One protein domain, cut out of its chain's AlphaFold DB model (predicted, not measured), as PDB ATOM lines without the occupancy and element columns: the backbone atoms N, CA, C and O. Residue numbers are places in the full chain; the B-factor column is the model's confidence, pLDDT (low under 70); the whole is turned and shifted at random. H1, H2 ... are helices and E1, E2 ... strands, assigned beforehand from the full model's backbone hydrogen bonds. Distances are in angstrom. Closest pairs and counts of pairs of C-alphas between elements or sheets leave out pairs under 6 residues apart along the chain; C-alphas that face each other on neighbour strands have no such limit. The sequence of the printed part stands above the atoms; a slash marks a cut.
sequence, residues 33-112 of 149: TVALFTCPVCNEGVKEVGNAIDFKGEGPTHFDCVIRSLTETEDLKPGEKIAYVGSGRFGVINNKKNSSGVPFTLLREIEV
ATOM      1  N   THR A  33     -16.890  48.846 -42.367       61.28
ATOM      2  CA  THR A  33     -17.434  48.799 -41.014       61.28
ATOM      3  C   THR A  33     -17.261  50.187 -40.420       61.28
ATOM      4  O   THR A  33     -16.141  50.583 -40.089       61.28
ATOM      5  N   VAL A  34     -18.358  50.935 -40.328       64.31
ATOM      6  CA  VAL A  34     -18.402  52.207 -39.608       64.31
ATOM      7  C   VAL A  34     -18.159  51.893 -38.132       64.31
ATOM      8  O   VAL A  34     -18.870  51.078 -37.547       64.31
ATOM      9  N   ALA A  35     -17.108  52.473 -37.552       66.62
ATOM     10  CA  ALA A  35     -16.847  52.341 -36.124       66.62
ATOM     11  C   ALA A  35     -17.978  53.042 -35.357       66.62
ATOM     12  O   ALA A  35     -18.150  54.250 -35.499       66.62
ATOM     13  N   LEU A  36     -18.761  52.276 -34.592       73.50
ATOM     14  CA  LEU A  36     -19.896  52.795 -33.818       73.50
ATOM     15  C   LEU A  36     -19.457  53.451 -32.505       73.50
ATOM     16  O   LEU A  36     -20.132  54.348 -32.010       73.50
ATOM     17  N   PHE A  37     -18.312  53.031 -31.964       82.50
ATOM     18  CA  PHE A  37     -17.823  53.480 -30.666       82.50
ATOM     19  C   PHE A  37     -16.448  54.128 -30.768       82.50
ATOM     20  O   PHE A  37     -15.652  53.780 -31.639       82.50
ATOM     21  N   THR A  38     -16.167  55.040 -29.840       88.81
ATOM     22  CA  THR A  38     -14.881  55.736 -29.720       88.81
ATOM     23  C   THR A  38     -14.114  55.170 -28.531       88.81
ATOM     24  O   THR A  38     -14.681  55.014 -27.454       88.81
ATOM     25  N   CYS A  39     -12.837  54.855 -28.730       90.12
ATOM     26  CA  CYS A  39     -11.955  54.358 -27.681       90.12
ATOM     27  C   CYS A  39     -11.596  55.491 -26.703       90.12
ATOM     28  O   CYS A  39     -11.095  56.517 -27.165       90.12
ATOM     29  N   PRO A  40     -11.760  55.323 -25.377       88.94
ATOM     30  CA  PRO A  40     -11.464  56.375 -24.397       88.94
ATOM     31  C   PRO A  40      -9.961  56.676 -24.262       88.94
ATOM     32  O   PRO A  40      -9.580  57.777 -23.881       88.94
ATOM     33  N   VAL A  41      -9.090  55.724 -24.618       89.44
ATOM     34  CA  VAL A  41      -7.631  55.863 -24.459       89.44
ATOM     35  C   VAL A  41      -6.975  56.599 -25.631       89.44
ATOM     36  O   VAL A  41      -6.058  57.392 -25.426       89.44
ATOM     37  N   CYS A  42      -7.393  56.329 -26.871       89.00
ATOM     38  CA  CYS A  42      -6.802  56.955 -28.064       89.00
ATOM     39  C   CYS A  42      -7.742  57.915 -28.799       89.00
ATOM     40  O   CYS A  42      -7.301  58.584 -29.728       89.00
ATOM     41  N   ASN A  43      -9.014  57.998 -28.399       87.81
ATOM     42  CA  ASN A  43     -10.059  58.793 -29.053       87.81
ATOM     43  C   ASN A  43     -10.321  58.420 -30.525       87.81
ATOM     44  O   ASN A  43     -10.949  59.178 -31.262       87.81
ATOM     45  N   GLU A  44      -9.874  57.242 -30.966       87.56
ATOM     46  CA  GLU A  44     -10.150  56.720 -32.305       87.56
ATOM     47  C   GLU A  44     -11.331  55.742 -32.302       87.56
ATOM     48  O   GLU A  44     -11.638  55.090 -31.301       87.56
ATOM     49  N   GLY A  45     -11.976  55.585 -33.459       87.19
ATOM     50  CA  GLY A  45     -13.085  54.652 -33.627       87.19
ATOM     51  C   GLY A  45     -12.676  53.179 -33.457       87.19
ATOM     52  O   GLY A  45     -11.721  52.688 -34.069       87.19
ATOM     53  N   VAL A  46     -13.450  52.429 -32.678       87.69
ATOM     54  CA  VAL A  46     -13.312  50.981 -32.501       87.69
ATOM     55  C   VAL A  46     -13.988  50.254 -33.663       87.69
ATOM     56  O   VAL A  46     -15.208  50.118 -33.723       87.69
ATOM     57  N   LYS A  47     -13.176  49.766 -34.606       82.44
ATOM     58  CA  LYS A  47     -13.653  49.010 -35.780       82.44
ATOM     59  C   LYS A  47     -14.118  47.597 -35.423       82.44
ATOM     60  O   LYS A  47     -15.050  47.073 -36.027       82.44
ATOM     61  N   GLU A  48     -13.454  46.974 -34.452       79.81
ATOM     62  CA  GLU A  48     -13.690  45.588 -34.048       79.81
ATOM     63  C   GLU A  48     -14.166  45.516 -32.598       79.81
ATOM     64  O   GLU A  48     -13.435  45.101 -31.705       79.81
ATOM     65  N   VAL A  49     -15.423  45.897 -32.371       83.38
ATOM     66  CA  VAL A  49     -16.049  45.896 -31.036       83.38
ATOM     67  C   VAL A  49     -16.000  44.511 -30.370       83.38
ATOM     68  O   VAL A  49     -15.834  44.411 -29.162       83.38
ATOM     69  N   GLY A  50     -16.033  43.423 -31.152       80.56
ATOM     70  CA  GLY A  50     -15.904  42.058 -30.619       80.56
ATOM     71  C   GLY A  50     -14.553  41.756 -29.950       80.56
ATOM     72  O   GLY A  50     -14.500  40.912 -29.058       80.56
ATOM     73  N   ASN A  51     -13.492  42.467 -30.346       84.00
ATOM     74  CA  ASN A  51     -12.145  42.359 -29.774       84.00
ATOM     75  C   ASN A  51     -11.836  43.496 -28.783       84.00
ATOM     76  O   ASN A  51     -10.735  43.548 -28.236       84.00
ATOM     77  N   ALA A  52     -12.779  44.417 -28.573       88.69
ATOM     78  CA  ALA A  52     -12.633  45.494 -27.608       88.69
ATOM     79  C   ALA A  52     -12.796  44.975 -26.174       88.69
ATOM     80  O   ALA A  52     -13.414  43.930 -25.930       88.69
ATOM     81  N   ILE A  53     -12.221  45.719 -25.236       89.56
ATOM     82  CA  ILE A  53     -12.222  45.417 -23.803       89.56
ATOM     83  C   ILE A  53     -12.828  46.606 -23.066       89.56
ATOM     84  O   ILE A  53     -12.537  47.751 -23.418       89.56
ATOM     85  N   ASP A  54     -13.671  46.336 -22.067       88.69
ATOM     86  CA  ASP A  54     -14.159  47.386 -21.167       88.69
ATOM     87  C   ASP A  54     -13.035  47.765 -20.200       88.69
ATOM     88  O   ASP A  54     -12.750  47.035 -19.254       88.69
ATOM     89  N   PHE A  55     -12.349  48.880 -20.447       86.12
ATOM     90  CA  PHE A  55     -11.302  49.338 -19.539       86.12
ATOM     91  C   PHE A  55     -11.945  50.112 -18.388       86.12
ATOM     92  O   PHE A  55     -12.414  51.229 -18.586       86.12
ATOM     93  N   LYS A  56     -11.993  49.516 -17.186       78.19
ATOM     94  CA  LYS A  56     -12.519  50.154 -15.959       78.19
ATOM     95  C   LYS A  56     -13.955  50.697 -16.070       78.19
ATOM     96  O   LYS A  56     -14.350  51.574 -15.306       78.19
ATOM     97  N   GLY A  57     -14.756  50.185 -17.002       79.81
ATOM     98  CA  GLY A  57     -16.127  50.646 -17.209       79.81
ATOM     99  C   GLY A  57     -16.277  51.878 -18.101       79.81
ATOM    100  O   GLY A  57     -17.401  52.360 -18.244       79.81
ATOM    101  N   GLU A  58     -15.192  52.383 -18.692       82.12
ATOM    102  CA  GLU A  58     -15.194  53.559 -19.573       82.12
ATOM    103  C   GLU A  58     -15.753  53.255 -20.974       82.12
ATOM    104  O   GLU A  58     -16.033  54.174 -21.745       82.12
ATOM    105  N   GLY A  59     -15.962  51.975 -21.303       85.12
ATOM    106  CA  GLY A  59     -16.512  51.533 -22.577       85.12
ATOM    107  C   GLY A  59     -15.491  50.816 -23.469       85.12
ATOM    108  O   GLY A  59     -14.400  50.438 -23.027       85.12
ATOM    109  N   PRO A  60     -15.848  50.575 -24.743       88.69
ATOM    110  CA  PRO A  60     -15.058  49.743 -25.639       88.69
ATOM    111  C   PRO A  60     -13.713  50.403 -25.943       88.69
ATOM    112  O   PRO A  60     -13.616  51.388 -26.672       88.69
ATOM    113  N   THR A  61     -12.656  49.812 -25.403       90.88
ATOM    114  CA  THR A  61     -11.272  50.242 -25.585       90.88
ATOM    115  C   THR A  61     -10.557  49.262 -26.507       90.88
ATOM    116  O   THR A  61     -10.819  48.056 -26.477       90.88
ATOM    117  N   HIS A  62      -9.646  49.750 -27.356       91.75
ATOM    118  CA  HIS A  62      -8.831  48.851 -28.178       91.75
ATOM    119  C   HIS A  62      -7.966  47.949 -27.296       91.75
ATOM    120  O   HIS A  62      -7.381  48.404 -26.315       91.75
ATOM    121  N   PHE A  63      -7.808  46.692 -27.711       91.06
ATOM    122  CA  PHE A  63      -6.955  45.715 -27.035       91.06
ATOM    123  C   PHE A  63      -5.525  46.236 -26.801       91.06
ATOM    124  O   PHE A  63      -5.012  46.182 -25.685       91.06
ATOM    125  N   ASP A  64      -4.917  46.830 -27.831       91.69
ATOM    126  CA  ASP A  64      -3.560  47.382 -27.745       91.69
ATOM    127  C   ASP A  64      -3.481  48.603 -26.818       91.69
ATOM    128  O   ASP A  64      -2.476  48.800 -26.134       91.69
ATOM    129  N   CYS A  65      -4.546  49.410 -26.762       91.75
ATOM    130  CA  CYS A  65      -4.619  50.552 -25.854       91.75
ATOM    131  C   CYS A  65      -4.648  50.093 -24.398       91.75
ATOM    132  O   CYS A  65      -3.931  50.660 -23.583       91.75
ATOM    133  N   VAL A  66      -5.405  49.036 -24.084       91.94
ATOM    134  CA  VAL A  66      -5.417  48.442 -22.742       91.94
ATOM    135  C   VAL A  66      -4.031  47.935 -22.360       91.94
ATOM    136  O   VAL A  66      -3.557  48.250 -21.274       91.94
ATOM    137  N   ILE A  67      -3.347  47.207 -23.251       91.12
ATOM    138  CA  ILE A  67      -1.983  46.733 -22.979       91.12
ATOM    139  C   ILE A  67      -1.057  47.908 -22.682       91.12
ATOM    140  O   ILE A  67      -0.334  47.857 -21.693       91.12
ATOM    141  N   ARG A  68      -1.093  48.964 -23.503       91.81
ATOM    142  CA  ARG A  68      -0.253  50.148 -23.301       91.81
ATOM    143  C   ARG A  68      -0.539  50.818 -21.959       91.81
ATOM    144  O   ARG A  68       0.396  51.042 -21.196       91.81
ATOM    145  N   SER A  69      -1.811  51.063 -21.646       90.94
ATOM    146  CA  SER A  69      -2.207  51.648 -20.364       90.94
ATOM    147  C   SER A  69      -1.702  50.807 -19.197       90.94
ATOM    148  O   SER A  69      -1.091  51.349 -18.288       90.94
ATOM    149  N   LEU A  70      -1.866  49.481 -19.260       90.56
ATOM    150  CA  LEU A  70      -1.349  48.588 -18.228       90.56
ATOM    151  C   LEU A  70       0.177  48.640 -18.139       90.56
ATOM    152  O   LEU A  70       0.707  48.636 -17.043       90.56
ATOM    153  N   THR A  71       0.912  48.697 -19.251       89.19
ATOM    154  CA  THR A  71       2.383  48.800 -19.197       89.19
ATOM    155  C   THR A  71       2.879  50.123 -18.615       89.19
ATOM    156  O   THR A  71       4.002  50.167 -18.127       89.19
ATOM    157  N   GLU A  72       2.077  51.186 -18.692       88.75
ATOM    158  CA  GLU A  72       2.403  52.505 -18.140       88.75
ATOM    159  C   GLU A  72       2.037  52.616 -16.658       88.75
ATOM    160  O   GLU A  72       2.767  53.244 -15.895       88.75
ATOM    161  N   THR A  73       0.916  52.019 -16.244       87.44
ATOM    162  CA  THR A  73       0.470  52.056 -14.847       87.44
ATOM    163  C   THR A  73       1.233  51.077 -13.963       87.44
ATOM    164  O   THR A  73       1.373  51.314 -12.763       87.44
ATOM    165  N   GLU A  74       1.746  49.990 -14.542       84.56
ATOM    166  CA  GLU A  74       2.375  48.925 -13.784       84.56
ATOM    167  C   GLU A  74       3.896  48.939 -13.912       84.56
ATOM    168  O   GLU A  74       4.450  48.851 -15.005       84.56
ATOM    169  N   ASP A  75       4.577  48.873 -12.769       83.19
ATOM    170  CA  ASP A  75       6.023  48.674 -12.717       83.19
ATOM    171  C   ASP A  75       6.405  47.258 -13.179       83.19
ATOM    172  O   ASP A  75       6.337  46.280 -12.426       83.19
ATOM    173  N   LEU A  76       6.816  47.138 -14.441       86.00
ATOM    174  CA  LEU A  76       7.358  45.904 -15.007       86.00
ATOM    175  C   LEU A  76       8.866  45.828 -14.760       86.00
ATOM    176  O   LEU A  76       9.630  46.709 -15.162       86.00
ATOM    177  N   LYS A  77       9.333  44.739 -14.143       85.00
ATOM    178  CA  LYS A  77      10.774  44.491 -13.989       85.00
ATOM    179  C   LYS A  77      11.396  44.032 -15.313       85.00
ATOM    180  O   LYS A  77      10.712  43.467 -16.170       85.00
ATOM    181  N   PRO A  78      12.722  44.179 -15.491       81.44
ATOM    182  CA  PRO A  78      13.405  43.648 -16.667       81.44
ATOM    183  C   PRO A  78      13.173  42.134 -16.819       81.44
ATOM    184  O   PRO A  78      13.548  41.335 -15.957       81.44
ATOM    185  N   GLY A  79      12.561  41.745 -17.943       83.94
ATOM    186  CA  GLY A  79      12.194  40.359 -18.264       83.94
ATOM    187  C   GLY A  79      10.729  39.996 -17.995       83.94
ATOM    188  O   GLY A  79      10.322  38.874 -18.308       83.94
ATOM    189  N   GLU A  80       9.943  40.928 -17.457       89.31
ATOM    190  CA  GLU A  80       8.497  40.797 -17.298       89.31
ATOM    191  C   GLU A  80       7.754  41.362 -18.516       89.31
ATOM    192  O   GLU A  80       8.208  42.305 -19.166       89.31
ATOM    193  N   LYS A  81       6.617  40.752 -18.855       89.38
ATOM    194  CA  LYS A  81       5.738  41.176 -19.950       89.38
ATOM    195  C   LYS A  81       4.280  41.031 -19.550       89.38
ATOM    196  O   LYS A  81       3.944  40.131 -18.788       89.38
ATOM    197  N   ILE A  82       3.416  41.866 -20.116       91.81
ATOM    198  CA  ILE A  82       1.966  41.718 -19.984       91.81
ATOM    199  C   ILE A  82       1.464  40.752 -21.057       91.81
ATOM    200  O   ILE A  82       1.834  40.854 -22.226       91.81
ATOM    201  N   ALA A  83       0.633  39.800 -20.652       90.56
ATOM    202  CA  ALA A  83      -0.004  38.813 -21.505       90.56
ATOM    203  C   ALA A  83      -1.506  38.776 -21.222       90.56
ATOM    204  O   ALA A  83      -1.941  38.938 -20.086       90.56
ATOM    205  N   TYR A  84      -2.306  38.539 -22.254       92.06
ATOM    206  CA  TYR A  84      -3.739  38.338 -22.085       92.06
ATOM    207  C   TYR A  84      -4.014  36.893 -21.661       92.06
ATOM    208  O   TYR A  84      -3.621  35.955 -22.356       92.06
ATOM    209  N   VAL A  85      -4.668  36.719 -20.512       89.94
ATOM    210  CA  VAL A  85      -4.997  35.403 -19.938       89.94
ATOM    211  C   VAL A  85      -6.359  34.926 -20.446       89.94
ATOM    212  O   VAL A  85      -6.579  33.726 -20.611       89.94
ATOM    213  N   GLY A  86      -7.263  35.863 -20.746       86.31
ATOM    214  CA  GLY A  86      -8.595  35.576 -21.269       86.31
ATOM    215  C   GLY A  86      -9.716  36.098 -20.377       86.31
ATOM    216  O   GLY A  86      -9.541  36.300 -19.175       86.31
ATOM    217  N   SER A  87     -10.899  36.256 -20.975       83.94
ATOM    218  CA  SER A  87     -12.112  36.756 -20.306       83.94
ATOM    219  C   SER A  87     -11.916  38.122 -19.638       83.94
ATOM    220  O   SER A  87     -12.309  38.287 -18.491       83.94
ATOM    221  N   GLY A  88     -11.250  39.064 -20.316       85.00
ATOM    222  CA  GLY A  88     -11.043  40.405 -19.755       85.00
ATOM    223  C   GLY A  88      -9.898  40.518 -18.741       85.00
ATOM    224  O   GLY A  88      -9.733  41.557 -18.107       85.00
ATOM    225  N   ARG A  89      -9.088  39.461 -18.587       90.44
ATOM    226  CA  ARG A  89      -7.970  39.419 -17.635       90.44
ATOM    227  C   ARG A  89      -6.624  39.452 -18.335       90.44
ATOM    228  O   ARG A  89      -6.394  38.769 -19.341       90.44
ATOM    229  N   PHE A  90      -5.716  40.214 -17.749       93.19
ATOM    230  CA  PHE A  90      -4.322  40.310 -18.144       93.19
ATOM    231  C   PHE A  90      -3.440  39.747 -17.044       93.19
ATOM    232  O   PHE A  90      -3.848  39.604 -15.903       93.19
ATOM    233  N   GLY A  91      -2.219  39.385 -17.386       91.25
ATOM    234  CA  GLY A  91      -1.282  38.813 -16.445       91.25
ATOM    235  C   GLY A  91       0.125  39.269 -16.745       91.25
ATOM    236  O   GLY A  91       0.491  39.456 -17.903       91.25
ATOM    237  N   VAL A  92       0.930  39.432 -15.703       91.69
ATOM    238  CA  VAL A  92       2.360  39.675 -15.871       91.69
ATOM    239  C   VAL A  92       3.075  38.341 -15.858       91.69
ATOM    240  O   VAL A  92       3.020  37.605 -14.875       91.69
ATOM    241  N   ILE A  93       3.746  38.030 -16.957       90.81
ATOM    242  CA  ILE A  93       4.550  36.826 -17.118       90.81
ATOM    243  C   ILE A  93       6.034  37.167 -17.028       90.81
ATOM    244  O   ILE A  93       6.474  38.224 -17.476       90.81
ATOM    245  N   ASN A  94       6.817  36.246 -16.479       88.50
ATOM    246  CA  ASN A  94       8.270  36.304 -16.503       88.50
ATOM    247  C   ASN A  94       8.810  35.256 -17.477       88.50
ATOM    248  O   ASN A  94       8.527  34.066 -17.330       88.50
ATOM    249  N   ASN A  95       9.610  35.700 -18.445       76.62
ATOM    250  CA  ASN A  95      10.216  34.843 -19.467       76.62
ATOM    251  C   ASN A  95      11.611  34.323 -19.079       76.62
ATOM    252  O   ASN A  95      12.342  33.821 -19.937       76.62
ATOM    253  N   LYS A  96      12.023  34.442 -17.810       73.69
ATOM    254  CA  LYS A  96      13.251  33.797 -17.335       73.69
ATOM    255  C   LYS A  96      13.153  32.298 -17.605       73.69
ATOM    256  O   LYS A  96      12.297  31.623 -17.042       73.69
ATOM    257  N   LYS A  97      14.056  31.789 -18.454       65.19
ATOM    258  CA  LYS A  97      14.272  30.352 -18.649       65.19
ATOM    259  C   LYS A  97      14.553  29.740 -17.283       65.19
ATOM    260  O   LYS A  97      15.654  29.884 -16.755       65.19
ATOM    261  N   ASN A  98      13.551  29.105 -16.694       61.47
ATOM    262  CA  ASN A  98      13.770  28.297 -15.513       61.47
ATOM    263  C   ASN A  98      14.425  26.980 -15.947       61.47
ATOM    264  O   ASN A  98      14.227  26.492 -17.062       61.47
ATOM    265  N   SER A  99      15.238  26.404 -15.063       63.47
ATOM    266  CA  SER A  99      15.917  25.128 -15.325       63.47
ATOM    267  C   SER A  99      14.935  23.964 -15.552       63.47
ATOM    268  O   SER A  99      15.349  22.890 -15.973       63.47
ATOM    269  N   SER A 100      13.646  24.181 -15.275       65.38
ATOM    270  CA  SER A 100      12.549  23.216 -15.378       65.38
ATOM    271  C   SER A 100      11.941  23.112 -16.782       65.38
ATOM    272  O   SER A 100      11.029  22.315 -16.982       65.38
ATOM    273  N   GLY A 101      12.410  23.902 -17.756       68.56
ATOM    274  CA  GLY A 101      11.940  23.831 -19.145       68.56
ATOM    275  C   GLY A 101      10.568  24.469 -19.392       68.56
ATOM    276  O   GLY A 101      10.024  24.325 -20.486       68.56
ATOM    277  N   VAL A 102      10.008  25.195 -18.417       68.44
ATOM    278  CA  VAL A 102       8.759  25.939 -18.608       68.44
ATOM    279  C   VAL A 102       9.096  27.288 -19.258       68.44
ATOM    280  O   VAL A 102       9.954  28.015 -18.754       68.44
ATOM    281  N   PRO A 103       8.444  27.655 -20.375       71.62
ATOM    282  CA  PRO A 103       8.830  28.833 -21.152       71.62
ATOM    283  C   PRO A 103       8.522  30.173 -20.464       71.62
ATOM    284  O   PRO A 103       9.123  31.184 -20.829       71.62
ATOM    285  N   PHE A 104       7.596  30.201 -19.499       82.00
ATOM    286  CA  PHE A 104       7.224  31.402 -18.750       82.00
ATOM    287  C   PHE A 104       6.559  31.058 -17.409       82.00
ATOM    288  O   PHE A 104       6.081  29.943 -17.198       82.00
ATOM    289  N   THR A 105       6.500  32.022 -16.493       85.31
ATOM    290  CA  THR A 105       5.753  31.910 -15.229       85.31
ATOM    291  C   THR A 105       4.819  33.101 -15.081       85.31
ATOM    292  O   THR A 105       5.265  34.237 -15.224       85.31
ATOM    293  N   LEU A 106       3.536  32.852 -14.807       88.44
ATOM    294  CA  LEU A 106       2.569  33.902 -14.483       88.44
ATOM    295  C   LEU A 106       2.837  34.391 -13.054       88.44
ATOM    296  O   LEU A 106       2.716  33.620 -12.106       88.44
ATOM    297  N   LEU A 107       3.244  35.649 -12.915       87.94
ATOM    298  CA  LEU A 107       3.573  36.265 -11.631       87.94
ATOM    299  C   LEU A 107       2.340  36.844 -10.939       87.94
ATOM    300  O   LEU A 107       2.206  36.727  -9.726       87.94
ATOM    301  N   ARG A 108       1.467  37.501 -11.704       89.19
ATOM    302  CA  ARG A 108       0.249  38.139 -11.195       89.19
ATOM    303  C   ARG A 108      -0.807  38.247 -12.277       89.19
ATOM    304  O   ARG A 108      -0.469  38.315 -13.458       89.19
ATOM    305  N   GLU A 109      -2.056  38.296 -11.847       90.38
ATOM    306  CA  GLU A 109      -3.228  38.527 -12.684       90.38
ATOM    307  C   GLU A 109      -3.804  39.917 -12.382       90.38
ATOM    308  O   GLU A 109      -3.745  40.392 -11.249       90.38
ATOM    309  N   ILE A 110      -4.291  40.581 -13.422       89.00
ATOM    310  CA  ILE A 110      -4.868  41.918 -13.428       89.00
ATOM    311  C   ILE A 110      -6.245  41.776 -14.069       89.00
ATOM    312  O   ILE A 110      -6.366  41.474 -15.261       89.00
ATOM    313  N   GLU A 111      -7.281  41.964 -13.266       88.12
ATOM    314  CA  GLU A 111      -8.650  42.030 -13.755       88.12
ATOM    315  C   GLU A 111      -8.903  43.426 -14.324       88.12
ATOM    316  O   GLU A 111      -8.694  44.429 -13.644       88.12
ATOM    317  N   VAL A 112      -9.264  43.486 -15.608       86.00
ATOM    318  CA  VAL A 112      -9.497  44.751 -16.322       86.00
ATOM    319  C   VAL A 112     -10.970  44.945 -16.650       86.00
ATOM    320  O   VAL A 112     -11.466  46.066 -16.567       86.00
TER     321      VAL A 112
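This is residues 33 to 112 of the 149 residues of an uncharacterized protein of Thiospirochaeta perfilievii (UniProt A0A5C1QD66). With little regular structure, this is a rod: loops of residues 33 to 62 make one end, the helix H1 slants over one face of a strongly twisted three-stranded sheet in two layers, and the loop from E2 to E3 reaches the other end. The 80 printed residues include H1, E1, E2 and E3 in that order, 31 residues in all, of mixed class. The sheet E1 - E2 - E3 is an antiparallel meander, each strand beside the one before. The whole is loose, radius of gyration of the C-alphas 14.7 A, spanning 50 by 22 by 17 A.

H1, residues 63 to 73, begins at C-alpha 63 (-6.955, 45.715, -27.035) and measures 15.6 A. E1 is residues 80 to 86, 18.3 A; E2 89 to 94, 16.6 A; E3 105 to 111, 17.7 A, ending at C-alpha 111 (-8.650, 42.030, -13.755).

E1 and E2 form a hairpin, N 83 and O 91 2.8 A apart; E2 and E3 another, N 92 and O 108 2.9 A apart. H1, with every O i to N i+4 pair within hydrogen-bond range, is on the sheet at a height of 9.9 A, over E1 and E2, slantwise at 42 degrees to E1 on the local plane; the closest C-alphas of H1 and E1, Ile 67 and Ile 82, are 7.1 A apart.

The farthest C-alphas, Val 34 and Ser 99, are 50.0 A apart. The printed part has no cut, and no link is long. Residues 33 to 35 and 97 to 102 have pLDDT under 70.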